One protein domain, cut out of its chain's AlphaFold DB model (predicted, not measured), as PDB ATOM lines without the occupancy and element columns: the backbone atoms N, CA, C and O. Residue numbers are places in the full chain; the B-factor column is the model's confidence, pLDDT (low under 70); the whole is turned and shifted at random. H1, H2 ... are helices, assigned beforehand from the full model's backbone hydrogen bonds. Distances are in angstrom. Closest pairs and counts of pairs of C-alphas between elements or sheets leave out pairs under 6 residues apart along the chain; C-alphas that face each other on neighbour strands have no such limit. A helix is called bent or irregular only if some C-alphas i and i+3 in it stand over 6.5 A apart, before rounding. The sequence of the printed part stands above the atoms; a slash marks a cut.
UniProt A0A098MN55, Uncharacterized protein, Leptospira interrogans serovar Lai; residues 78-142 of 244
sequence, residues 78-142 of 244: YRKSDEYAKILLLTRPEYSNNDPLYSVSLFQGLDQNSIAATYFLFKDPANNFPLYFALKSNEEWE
ATOM      1  N   TYR A  78     -65.588   5.598 -20.209       96.31
ATOM      2  CA  TYR A  78     -65.956   4.553 -19.269       96.31
ATOM      3  C   TYR A  78     -66.019   3.198 -19.980       96.31
ATOM      4  O   TYR A  78     -66.110   3.117 -21.207       96.31
ATOM      5  N   ARG A  79     -65.953   2.120 -19.195       96.25
ATOM      6  CA  ARG A  79     -66.081   0.746 -19.693       96.25
ATOM      7  C   ARG A  79     -67.543   0.334 -19.682       96.25
ATOM      8  O   ARG A  79     -68.180   0.404 -18.628       96.25
ATOM      9  N   LYS A  80     -68.053  -0.214 -20.787       95.94
ATOM     10  CA  LYS A  80     -69.415  -0.782 -20.816       95.94
ATOM     11  C   LYS A  80     -69.603  -1.913 -19.805       95.94
ATOM     12  O   LYS A  80     -70.681  -2.080 -19.245       95.94
ATOM     13  N   SER A  81     -68.541  -2.662 -19.506       95.56
ATOM     14  CA  SER A  81     -68.573  -3.706 -18.475       95.56
ATOM     15  C   SER A  81     -68.943  -3.158 -17.089       95.56
ATOM     16  O   SER A  81     -69.669  -3.825 -16.353       95.56
ATOM     17  N   ASP A  82     -68.507  -1.942 -16.745       95.81
ATOM     18  CA  ASP A  82     -68.862  -1.287 -15.484       95.81
ATOM     19  C   ASP A  82     -70.304  -0.775 -15.488       95.81
ATOM     20  O   ASP A  82     -70.984  -0.865 -14.470       95.81
ATOM     21  N   GLU A  83     -70.787  -0.275 -16.623       95.56
ATOM     22  CA  GLU A  83     -72.190   0.118 -16.790       95.56
ATOM     23  C   GLU A  83     -73.129  -1.072 -16.558       95.56
ATOM     24  O   GLU A  83     -74.016  -1.007 -15.702       95.56
ATOM     25  N   TYR A  84     -72.881  -2.199 -17.228       95.44
ATOM     26  CA  TYR A  84     -73.660  -3.418 -17.014       95.44
ATOM     27  C   TYR A  84     -73.516  -3.964 -15.592       95.44
ATOM     28  O   TYR A  84     -74.497  -4.416 -15.003       95.44
ATOM     29  N   ALA A  85     -72.320  -3.893 -15.003       95.75
ATOM     30  CA  ALA A  85     -72.120  -4.309 -13.623       95.75
ATOM     31  C   ALA A  85     -72.947  -3.476 -12.636       95.75
ATOM     32  O   ALA A  85     -73.512  -4.051 -11.710       95.75
ATOM     33  N   LYS A  86     -73.103  -2.161 -12.844       95.62
ATOM     34  CA  LYS A  86     -74.001  -1.339 -12.012       95.62
ATOM     35  C   LYS A  86     -75.445  -1.819 -12.094       95.62
ATOM     36  O   LYS A  86     -76.097  -1.938 -11.061       95.62
ATOM     37  N   ILE A  87     -75.923  -2.162 -13.290       94.69
ATOM     38  CA  ILE A  87     -77.268  -2.731 -13.469       94.69
ATOM     39  C   ILE A  87     -77.401  -4.044 -12.685       94.69
ATOM     40  O   ILE A  87     -78.369  -4.232 -11.955       94.69
ATOM     41  N   LEU A  88     -76.409  -4.932 -12.768       94.44
ATOM     42  CA  LEU A  88     -76.418  -6.197 -12.026       94.44
ATOM     43  C   LEU A  88     -76.388  -5.985 -10.507       94.44
ATOM     44  O   LEU A  88     -77.106  -6.665  -9.778       94.44
ATOM     45  N   LEU A  89     -75.607  -5.023 -10.023       94.94
ATOM     46  CA  LEU A  89     -75.551  -4.670  -8.606       94.94
ATOM     47  C   LEU A  89     -76.896  -4.153  -8.083       94.94
ATOM     48  O   LEU A  89     -77.273  -4.505  -6.966       94.94
ATOM     49  N   LEU A  90     -77.658  -3.404  -8.889       94.56
ATOM     50  CA  LEU A  90     -79.020  -2.980  -8.532       94.56
ATOM     51  C   LEU A  90     -79.976  -4.166  -8.356       94.56
ATOM     52  O   LEU A  90     -80.883  -4.102  -7.532       94.56
ATOM     53  N   THR A  91     -79.762  -5.259  -9.095       94.00
ATOM     54  CA  THR A  91     -80.560  -6.490  -8.940       94.00
ATOM     55  C   THR A  91     -80.153  -7.338  -7.734       94.00
ATOM     56  O   THR A  91     -80.839  -8.312  -7.435       94.00
ATOM     57  N   ARG A  92     -79.060  -6.980  -7.044       93.38
ATOM     58  CA  ARG A  92     -78.496  -7.722  -5.904       93.38
ATOM     59  C   ARG A  92     -78.291  -6.832  -4.678       93.38
ATOM     60  O   ARG A  92     -77.150  -6.585  -4.272       93.38
ATOM     61  N   PRO A  93     -79.375  -6.307  -4.081       92.94
ATOM     62  CA  PRO A  93     -79.291  -5.456  -2.896       92.94
ATOM     63  C   PRO A  93     -78.638  -6.159  -1.698       92.94
ATOM     64  O   PRO A  93     -78.058  -5.493  -0.844       92.94
ATOM     65  N   GLU A  94     -78.654  -7.491  -1.640       93.31
ATOM     66  CA  GLU A  94     -77.980  -8.290  -0.614       93.31
ATOM     67  C   GLU A  94     -76.462  -8.058  -0.558       93.31
ATOM     68  O   GLU A  94     -75.842  -8.258   0.489       93.31
ATOM     69  N   TYR A  95     -75.853  -7.577  -1.648       93.69
ATOM     70  CA  TYR A  95     -74.435  -7.225  -1.674       93.69
ATOM     71  C   TYR A  95     -74.109  -5.978  -0.839       93.69
ATOM     72  O   TYR A  95     -72.965  -5.823  -0.413       93.69
ATOM     73  N   SER A  96     -75.106  -5.149  -0.517       92.19
ATOM     74  CA  SER A  96     -74.944  -3.958   0.328       92.19
ATOM     75  C   SER A  96     -74.654  -4.258   1.802       92.19
ATOM     76  O   SER A  96     -74.149  -3.391   2.520       92.19
ATOM     77  N   ASN A  97     -74.942  -5.478   2.268       91.75
ATOM     78  CA  ASN A  97     -74.863  -5.833   3.682       91.75
ATOM     79  C   ASN A  97     -73.436  -5.668   4.229       91.75
ATOM     80  O   ASN A  97     -72.530  -6.417   3.858       91.75
ATOM     81  N   ASN A  98     -73.267  -4.697   5.135       83.81
ATOM     82  CA  ASN A  98     -72.007  -4.339   5.801       83.81
ATOM     83  C   ASN A  98     -70.844  -4.020   4.849       83.81
ATOM     84  O   ASN A  98     -69.681  -4.140   5.232       83.81
ATOM     85  N   ASP A  99     -71.147  -3.612   3.617       92.94
ATOM     86  CA  ASP A  99     -70.139  -3.372   2.595       92.94
ATOM     87  C   ASP A  99     -70.308  -1.979   1.976       92.94
ATOM     88  O   ASP A  99     -71.110  -1.788   1.055       92.94
ATOM     89  N   PRO A 100     -69.552  -0.977   2.458       90.62
ATOM     90  CA  PRO A 100     -69.650   0.377   1.929       90.62
ATOM     91  C   PRO A 100     -69.235   0.458   0.452       90.62
ATOM     92  O   PRO A 100     -69.690   1.364  -0.251       90.62
ATOM     93  N   LEU A 101     -68.440  -0.496  -0.058       93.75
ATOM     94  CA  LEU A 101     -68.023  -0.516  -1.463       93.75
ATOM     95  C   LEU A 101     -69.184  -0.816  -2.416       93.75
ATOM     96  O   LEU A 101     -69.119  -0.412  -3.576       93.75
ATOM     97  N   TYR A 102     -70.275  -1.425  -1.942       94.62
ATOM     98  CA  TYR A 102     -71.504  -1.547  -2.729       94.62
ATOM     99  C   TYR A 102     -72.031  -0.168  -3.144       94.62
ATOM    100  O   TYR A 102     -72.302   0.087  -4.315       94.62
ATOM    101  N   SER A 103     -72.105   0.758  -2.185       92.00
ATOM    102  CA  SER A 103     -72.581   2.117  -2.447       92.00
ATOM    103  C   SER A 103     -71.625   2.883  -3.365       92.00
ATOM    104  O   SER A 103     -72.066   3.521  -4.316       92.00
ATOM    105  N   VAL A 104     -70.311   2.751  -3.152       93.06
ATOM    106  CA  VAL A 104     -69.297   3.378  -4.011       93.06
ATOM    107  C   VAL A 104     -69.395   2.832  -5.433       93.06
ATOM    108  O   VAL A 104     -69.482   3.605  -6.375       93.06
ATOM    109  N   SER A 105     -69.450   1.514  -5.606       94.06
ATOM    110  CA  SER A 105     -69.513   0.886  -6.930       94.06
ATOM    111  C   SER A 105     -70.772   1.257  -7.724       94.06
ATOM    112  O   SER A 105     -70.695   1.377  -8.947       94.06
ATOM    113  N   LEU A 106     -71.904   1.497  -7.055       92.81
ATOM    114  CA  LEU A 106     -73.142   1.952  -7.689       92.81
ATOM    115  C   LEU A 106     -73.162   3.455  -7.982       92.81
ATOM    116  O   LEU A 106     -73.511   3.857  -9.093       92.81
ATOM    117  N   PHE A 107     -72.810   4.279  -6.994       90.69
ATOM    118  CA  PHE A 107     -73.029   5.728  -7.036       90.69
ATOM    119  C   PHE A 107     -71.804   6.538  -7.466       90.69
ATOM    120  O   PHE A 107     -71.947   7.720  -7.782       90.69
ATOM    121  N   GLN A 108     -70.612   5.935  -7.538       90.75
ATOM    122  CA  GLN A 108     -69.480   6.541  -8.243       90.75
ATOM    123  C   GLN A 108     -69.899   6.850  -9.688       90.75
ATOM    124  O   GLN A 108     -70.718   6.140 -10.277       90.75
ATOM    125  N   GLY A 109     -69.332   7.899 -10.288       87.06
ATOM    126  CA  GLY A 109     -69.497   8.170 -11.714       87.06
ATOM    127  C   GLY A 109     -69.154   6.951 -12.584       87.06
ATOM    128  O   GLY A 109     -68.389   6.070 -12.192       87.06
ATOM    129  N   LEU A 110     -69.778   6.842 -13.759       91.19
ATOM    130  CA  LEU A 110     -69.243   5.987 -14.823       91.19
ATOM    131  C   LEU A 110     -68.097   6.758 -15.473       91.19
ATOM    132  O   LEU A 110     -68.339   7.684 -16.243       91.19
ATOM    133  N   ASP A 111     -66.879   6.406 -15.083       91.19
ATOM    134  CA  ASP A 111     -65.628   6.961 -15.584       91.19
ATOM    135  C   ASP A 111     -64.550   5.861 -15.641       91.19
ATOM    136  O   ASP A 111     -64.806   4.694 -15.319       91.19
ATOM    137  N   GLN A 112     -63.337   6.232 -16.050       91.31
ATOM    138  CA  GLN A 112     -62.202   5.320 -16.214       91.31
ATOM    139  C   GLN A 112     -61.796   4.596 -14.916       91.31
ATOM    140  O   GLN A 112     -61.158   3.545 -14.976       91.31
ATOM    141  N   ASN A 113     -62.170   5.139 -13.756       92.06
ATOM    142  CA  ASN A 113     -61.832   4.638 -12.427       92.06
ATOM    143  C   ASN A 113     -63.006   3.914 -11.752       92.06
ATOM    144  O   ASN A 113     -62.904   3.558 -10.575       92.06
ATOM    145  N   SER A 114     -64.126   3.716 -12.451       93.00
ATOM    146  CA  SER A 114     -65.275   2.981 -11.924       93.00
ATOM    147  C   SER A 114     -64.859   1.581 -11.467       93.00
ATOM    148  O   SER A 114     -64.165   0.858 -12.177       93.00
ATOM    149  N   ILE A 115     -65.291   1.169 -10.277       94.31
ATOM    150  CA  ILE A 115     -64.943  -0.146  -9.716       94.31
ATOM    151  C   ILE A 115     -66.055  -1.188  -9.879       94.31
ATOM    152  O   ILE A 115     -65.921  -2.291  -9.360       94.31
ATOM    153  N   ALA A 116     -67.149  -0.866 -10.574       95.69
ATOM    154  CA  ALA A 116     -68.376  -1.664 -10.576       95.69
ATOM    155  C   ALA A 116     -68.188  -3.125 -11.010       95.69
ATOM    156  O   ALA A 116     -68.569  -4.027 -10.264       95.69
ATOM    157  N   ALA A 117     -67.566  -3.391 -12.165       95.50
ATOM    158  CA  ALA A 117     -67.365  -4.766 -12.634       95.50
ATOM    159  C   ALA A 117     -66.412  -5.552 -11.727       95.50
ATOM    160  O   ALA A 117     -66.605  -6.740 -11.476       95.50
ATOM    161  N   THR A 118     -65.385  -4.878 -11.213       95.12
ATOM    162  CA  THR A 118     -64.403  -5.470 -10.305       95.12
ATOM    163  C   THR A 118     -65.026  -5.794  -8.946       95.12
ATOM    164  O   THR A 118     -64.851  -6.902  -8.447       95.12
ATOM    165  N   TYR A 119     -65.805  -4.872  -8.380       96.06
ATOM    166  CA  TYR A 119     -66.569  -5.083  -7.153       96.06
ATOM    167  C   TYR A 119     -67.568  -6.232  -7.313       96.06
ATOM    168  O   TYR A 119     -67.613  -7.126  -6.470       96.06
ATOM    169  N   PHE A 120     -68.303  -6.257  -8.431       96.06
ATOM    170  CA  PHE A 120     -69.227  -7.335  -8.761       96.06
ATOM    171  C   PHE A 120     -68.533  -8.701  -8.719       96.06
ATOM    172  O   PHE A 120     -69.017  -9.603  -8.043       96.06
ATOM    173  N   LEU A 121     -67.364  -8.854  -9.351       96.44
ATOM    174  CA  LEU A 121     -66.588 -10.094  -9.260       96.44
ATOM    175  C   LEU A 121     -66.166 -10.416  -7.820       96.44
ATOM    176  O   LEU A 121     -66.347 -11.543  -7.374       96.44
ATOM    177  N   PHE A 122     -65.592  -9.450  -7.101       95.69
ATOM    178  CA  PHE A 122     -65.024  -9.696  -5.773       95.69
ATOM    179  C   PHE A 122     -66.061 -10.027  -4.707       95.69
ATOM    180  O   PHE A 122     -65.736 -10.734  -3.756       95.69
ATOM    181  N   LYS A 123     -67.289  -9.528  -4.851       95.25
ATOM    182  CA  LYS A 123     -68.334  -9.743  -3.854       95.25
ATOM    183  C   LYS A 123     -68.764 -11.204  -3.751       95.25
ATOM    184  O   LYS A 123     -69.051 -11.678  -2.656       95.25
ATOM    185  N   ASP A 124     -68.789 -11.904  -4.878       95.06
ATOM    186  CA  ASP A 124     -69.098 -13.330  -4.938       95.06
ATOM    187  C   ASP A 124     -68.362 -13.973  -6.124       95.06
ATOM    188  O   ASP A 124     -68.943 -14.172  -7.197       95.06
ATOM    189  N   PRO A 125     -67.061 -14.277  -5.969       96.00
ATOM    190  CA  PRO A 125     -66.239 -14.741  -7.081       96.00
ATOM    191  C   PRO A 125     -66.741 -16.048  -7.695       96.00
ATOM    192  O   PRO A 125     -66.637 -16.226  -8.906       96.00
ATOM    193  N   ALA A 126     -67.307 -16.950  -6.888       95.56
ATOM    194  CA  ALA A 126     -67.768 -18.252  -7.356       95.56
ATOM    195  C   ALA A 126     -68.959 -18.124  -8.318       95.56
ATOM    196  O   ALA A 126     -68.972 -18.770  -9.366       95.56
ATOM    197  N   ASN A 127     -69.924 -17.256  -8.001       95.44
ATOM    198  CA  ASN A 127     -71.127 -17.088  -8.817       95.44
ATOM    199  C   ASN A 127     -70.980 -16.006  -9.899       95.44
ATOM    200  O   ASN A 127     -71.649 -16.068 -10.932       95.44
ATOM    201  N   ASN A 128     -70.094 -15.025  -9.702       96.00
ATOM    202  CA  ASN A 128     -69.990 -13.865 -10.594       96.00
ATOM    203  C   ASN A 128     -68.932 -14.017 -11.672       96.00
ATOM    204  O   ASN A 128     -68.983 -13.286 -12.660       96.00
ATOM    205  N   PHE A 129     -68.011 -14.972 -11.534       96.25
ATOM    206  CA  PHE A 129     -66.934 -15.178 -12.496       96.25
ATOM    207  C   PHE A 129     -67.416 -15.385 -13.944       96.25
ATOM    208  O   PHE A 129     -66.904 -14.678 -14.815       96.25
ATOM    209  N   PRO A 130     -68.410 -16.251 -14.245       95.50
ATOM    210  CA  PRO A 130     -68.867 -16.437 -15.626       95.50
ATOM    211  C   PRO A 130     -69.432 -15.153 -16.241       95.50
ATOM    212  O   PRO A 130     -69.131 -14.823 -17.387       95.50
ATOM    213  N   LEU A 131     -70.216 -14.398 -15.466       93.75
ATOM    214  CA  LEU A 131     -70.830 -13.160 -15.939       93.75
ATOM    215  C   LEU A 131     -69.803 -12.031 -16.065       93.75
ATOM    216  O   LEU A 131     -69.791 -11.326 -17.067       93.75
ATOM    217  N   TYR A 132     -68.883 -11.905 -15.109       94.88
ATOM    218  CA  TYR A 132     -67.748 -10.992 -15.206       94.88
ATOM    219  C   TYR A 132     -66.910 -11.272 -16.459       94.88
ATOM    220  O   TYR A 132     -66.584 -10.350 -17.206       94.88
ATOM    221  N   PHE A 133     -66.594 -12.541 -16.723       95.75
ATOM    222  CA  PHE A 133     -65.853 -12.931 -17.916       95.75
ATOM    223  C   PHE A 133     -66.623 -12.586 -19.195       95.75
ATOM    224  O   PHE A 133     -66.037 -12.026 -20.118       95.75
ATOM    225  N   ALA A 134     -67.937 -12.830 -19.235       94.06
ATOM    226  CA  ALA A 134     -68.776 -12.434 -20.363       94.06
ATOM    227  C   ALA A 134     -68.719 -10.912 -20.600       94.06
ATOM    228  O   ALA A 134     -68.460 -10.485 -21.725       94.06
ATOM    229  N   LEU A 135     -68.835 -10.105 -19.538       92.94
ATOM    230  CA  LEU A 135     -68.737  -8.642 -19.604       92.94
ATOM    231  C   LEU A 135     -67.359  -8.149 -20.068       92.94
ATOM    232  O   LEU A 135     -67.273  -7.138 -20.761       92.94
ATOM    233  N   LYS A 136     -66.276  -8.834 -19.682       93.62
ATOM    234  CA  LYS A 136     -64.900  -8.446 -20.036       93.62
ATOM    235  C   LYS A 136     -64.419  -8.996 -21.379       93.62
ATOM    236  O   LYS A 136     -63.499  -8.429 -21.958       93.62
ATOM    237  N   SER A 137     -65.010 -10.080 -21.882       93.19
ATOM    238  CA  SER A 137     -64.548 -10.745 -23.112       93.19
ATOM    239  C   SER A 137     -64.682  -9.876 -24.368       93.19
ATOM    240  O   SER A 137     -63.852  -9.985 -25.268       93.19
ATOM    241  N   ASN A 138     -65.669  -8.976 -24.395       84.62
ATOM    242  CA  ASN A 138     -65.866  -7.966 -25.436       84.62
ATOM    243  C   ASN A 138     -65.957  -6.575 -24.796       84.62
ATOM    244  O   ASN A 138     -66.925  -5.848 -24.998       84.62
ATOM    245  N   GLU A 139     -64.993  -6.242 -23.934       90.81
ATOM    246  CA  GLU A 139     -64.978  -4.932 -23.291       90.81
ATOM    247  C   GLU A 139     -64.789  -3.819 -24.327       90.81
ATOM    248  O   GLU A 139     -63.761  -3.737 -25.001       90.81
ATOM    249  N   GLU A 140     -65.789  -2.949 -24.389       95.00
ATOM    250  CA  GLU A 140     -65.770  -1.715 -25.158       95.00
ATOM    251  C   GLU A 140     -65.692  -0.506 -24.225       95.00
ATOM    252  O   GLU A 140     -66.202  -0.508 -23.094       95.00
ATOM    253  N   TRP A 141     -65.075   0.543 -24.747       96.44
ATOM    254  CA  TRP A 141     -64.990   1.859 -24.146       96.44
ATOM    255  C   TRP A 141     -65.869   2.842 -24.900       96.44
ATOM    256  O   TRP A 141     -65.851   2.900 -26.129       96.44
ATOM    257  N   GLU A 142     -66.589   3.663 -24.148       95.44
ATOM    258  CA  GLU A 142     -67.454   4.701 -24.693       95.44
ATOM    259  C   GLU A 142     -67.236   6.016 -23.945       95.44
ATOM    260  O   GLU A 142     -66.859   6.030 -22.773       95.44
TER     261      GLU A 142
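Overview. This is residues 78 to 142 of the 244 residues of an uncharacterized protein of Leptospira interrogans serovar Lai (UniProt A0A098MN55). The longest helix, H5, stands in a row with H4 and H3, neighbours running opposite ways with H4 in the middle, and H1 packs over one face of the row, crossing H3 and H4 steeply. Short H2 sits at one end beside H3, and residues 141 to 142 come back to pair antiparallel with residues 78 to 79. The printed part has 65 residues with five named helices, H1 to H5 in chain order, and no named strand: all helix. It is compact, with a radius of gyration of the C-alphas of 10.8 A and spans of 31 by 26 by 16 A.

Arrangement. H5, residues 125 to 137, forms a helical hairpin with H4, residues 116 to 123, at a shallow tilt of 24 degrees; H5 touches H4 with residues 128 to 132 alone, and the closest C-alphas are those of Leu 121 and Asn 128, 5.3 A apart. H4 and H3, residues 100 to 107, form another, at 26 degrees, closest at C-alphas Ser 105 and Ala 116, 4.6 A. H1, residues 80 to 90, touches H4 at a steep tilt of 53 degrees, the same way, closest at C-alphas Asp 82 and Ala 117, 4.7 A. H2, residues 93 to 96, and H3 only just touch, with 3 pairs of C-alphas within 8 A, and only at the corner; C-alphas Ser 96 and Tyr 102 are closest, 5.2 A. H3 and H5 are apart. Every O i to N i+4 pair is within hydrogen-bond range in H1, H3 and H4, but 7 of 9 in H5; H2 is too short for one.

Along the chain. H5 is 16.6 A long and irregular, C-alphas 127 and 130 being 7.2 A apart; it ends at C-alpha 137 (-64.548, -10.745, -23.112). H1, 15.7 A, begins at C-alpha 80 (-69.415, -0.782, -20.816).

Size, cuts and confidence. The C-alphas of Asn 98 and Glu 142 are farthest apart, 32.1 A. The printed part has no cut, no link is long, and no printed residue has a pLDDT under 70.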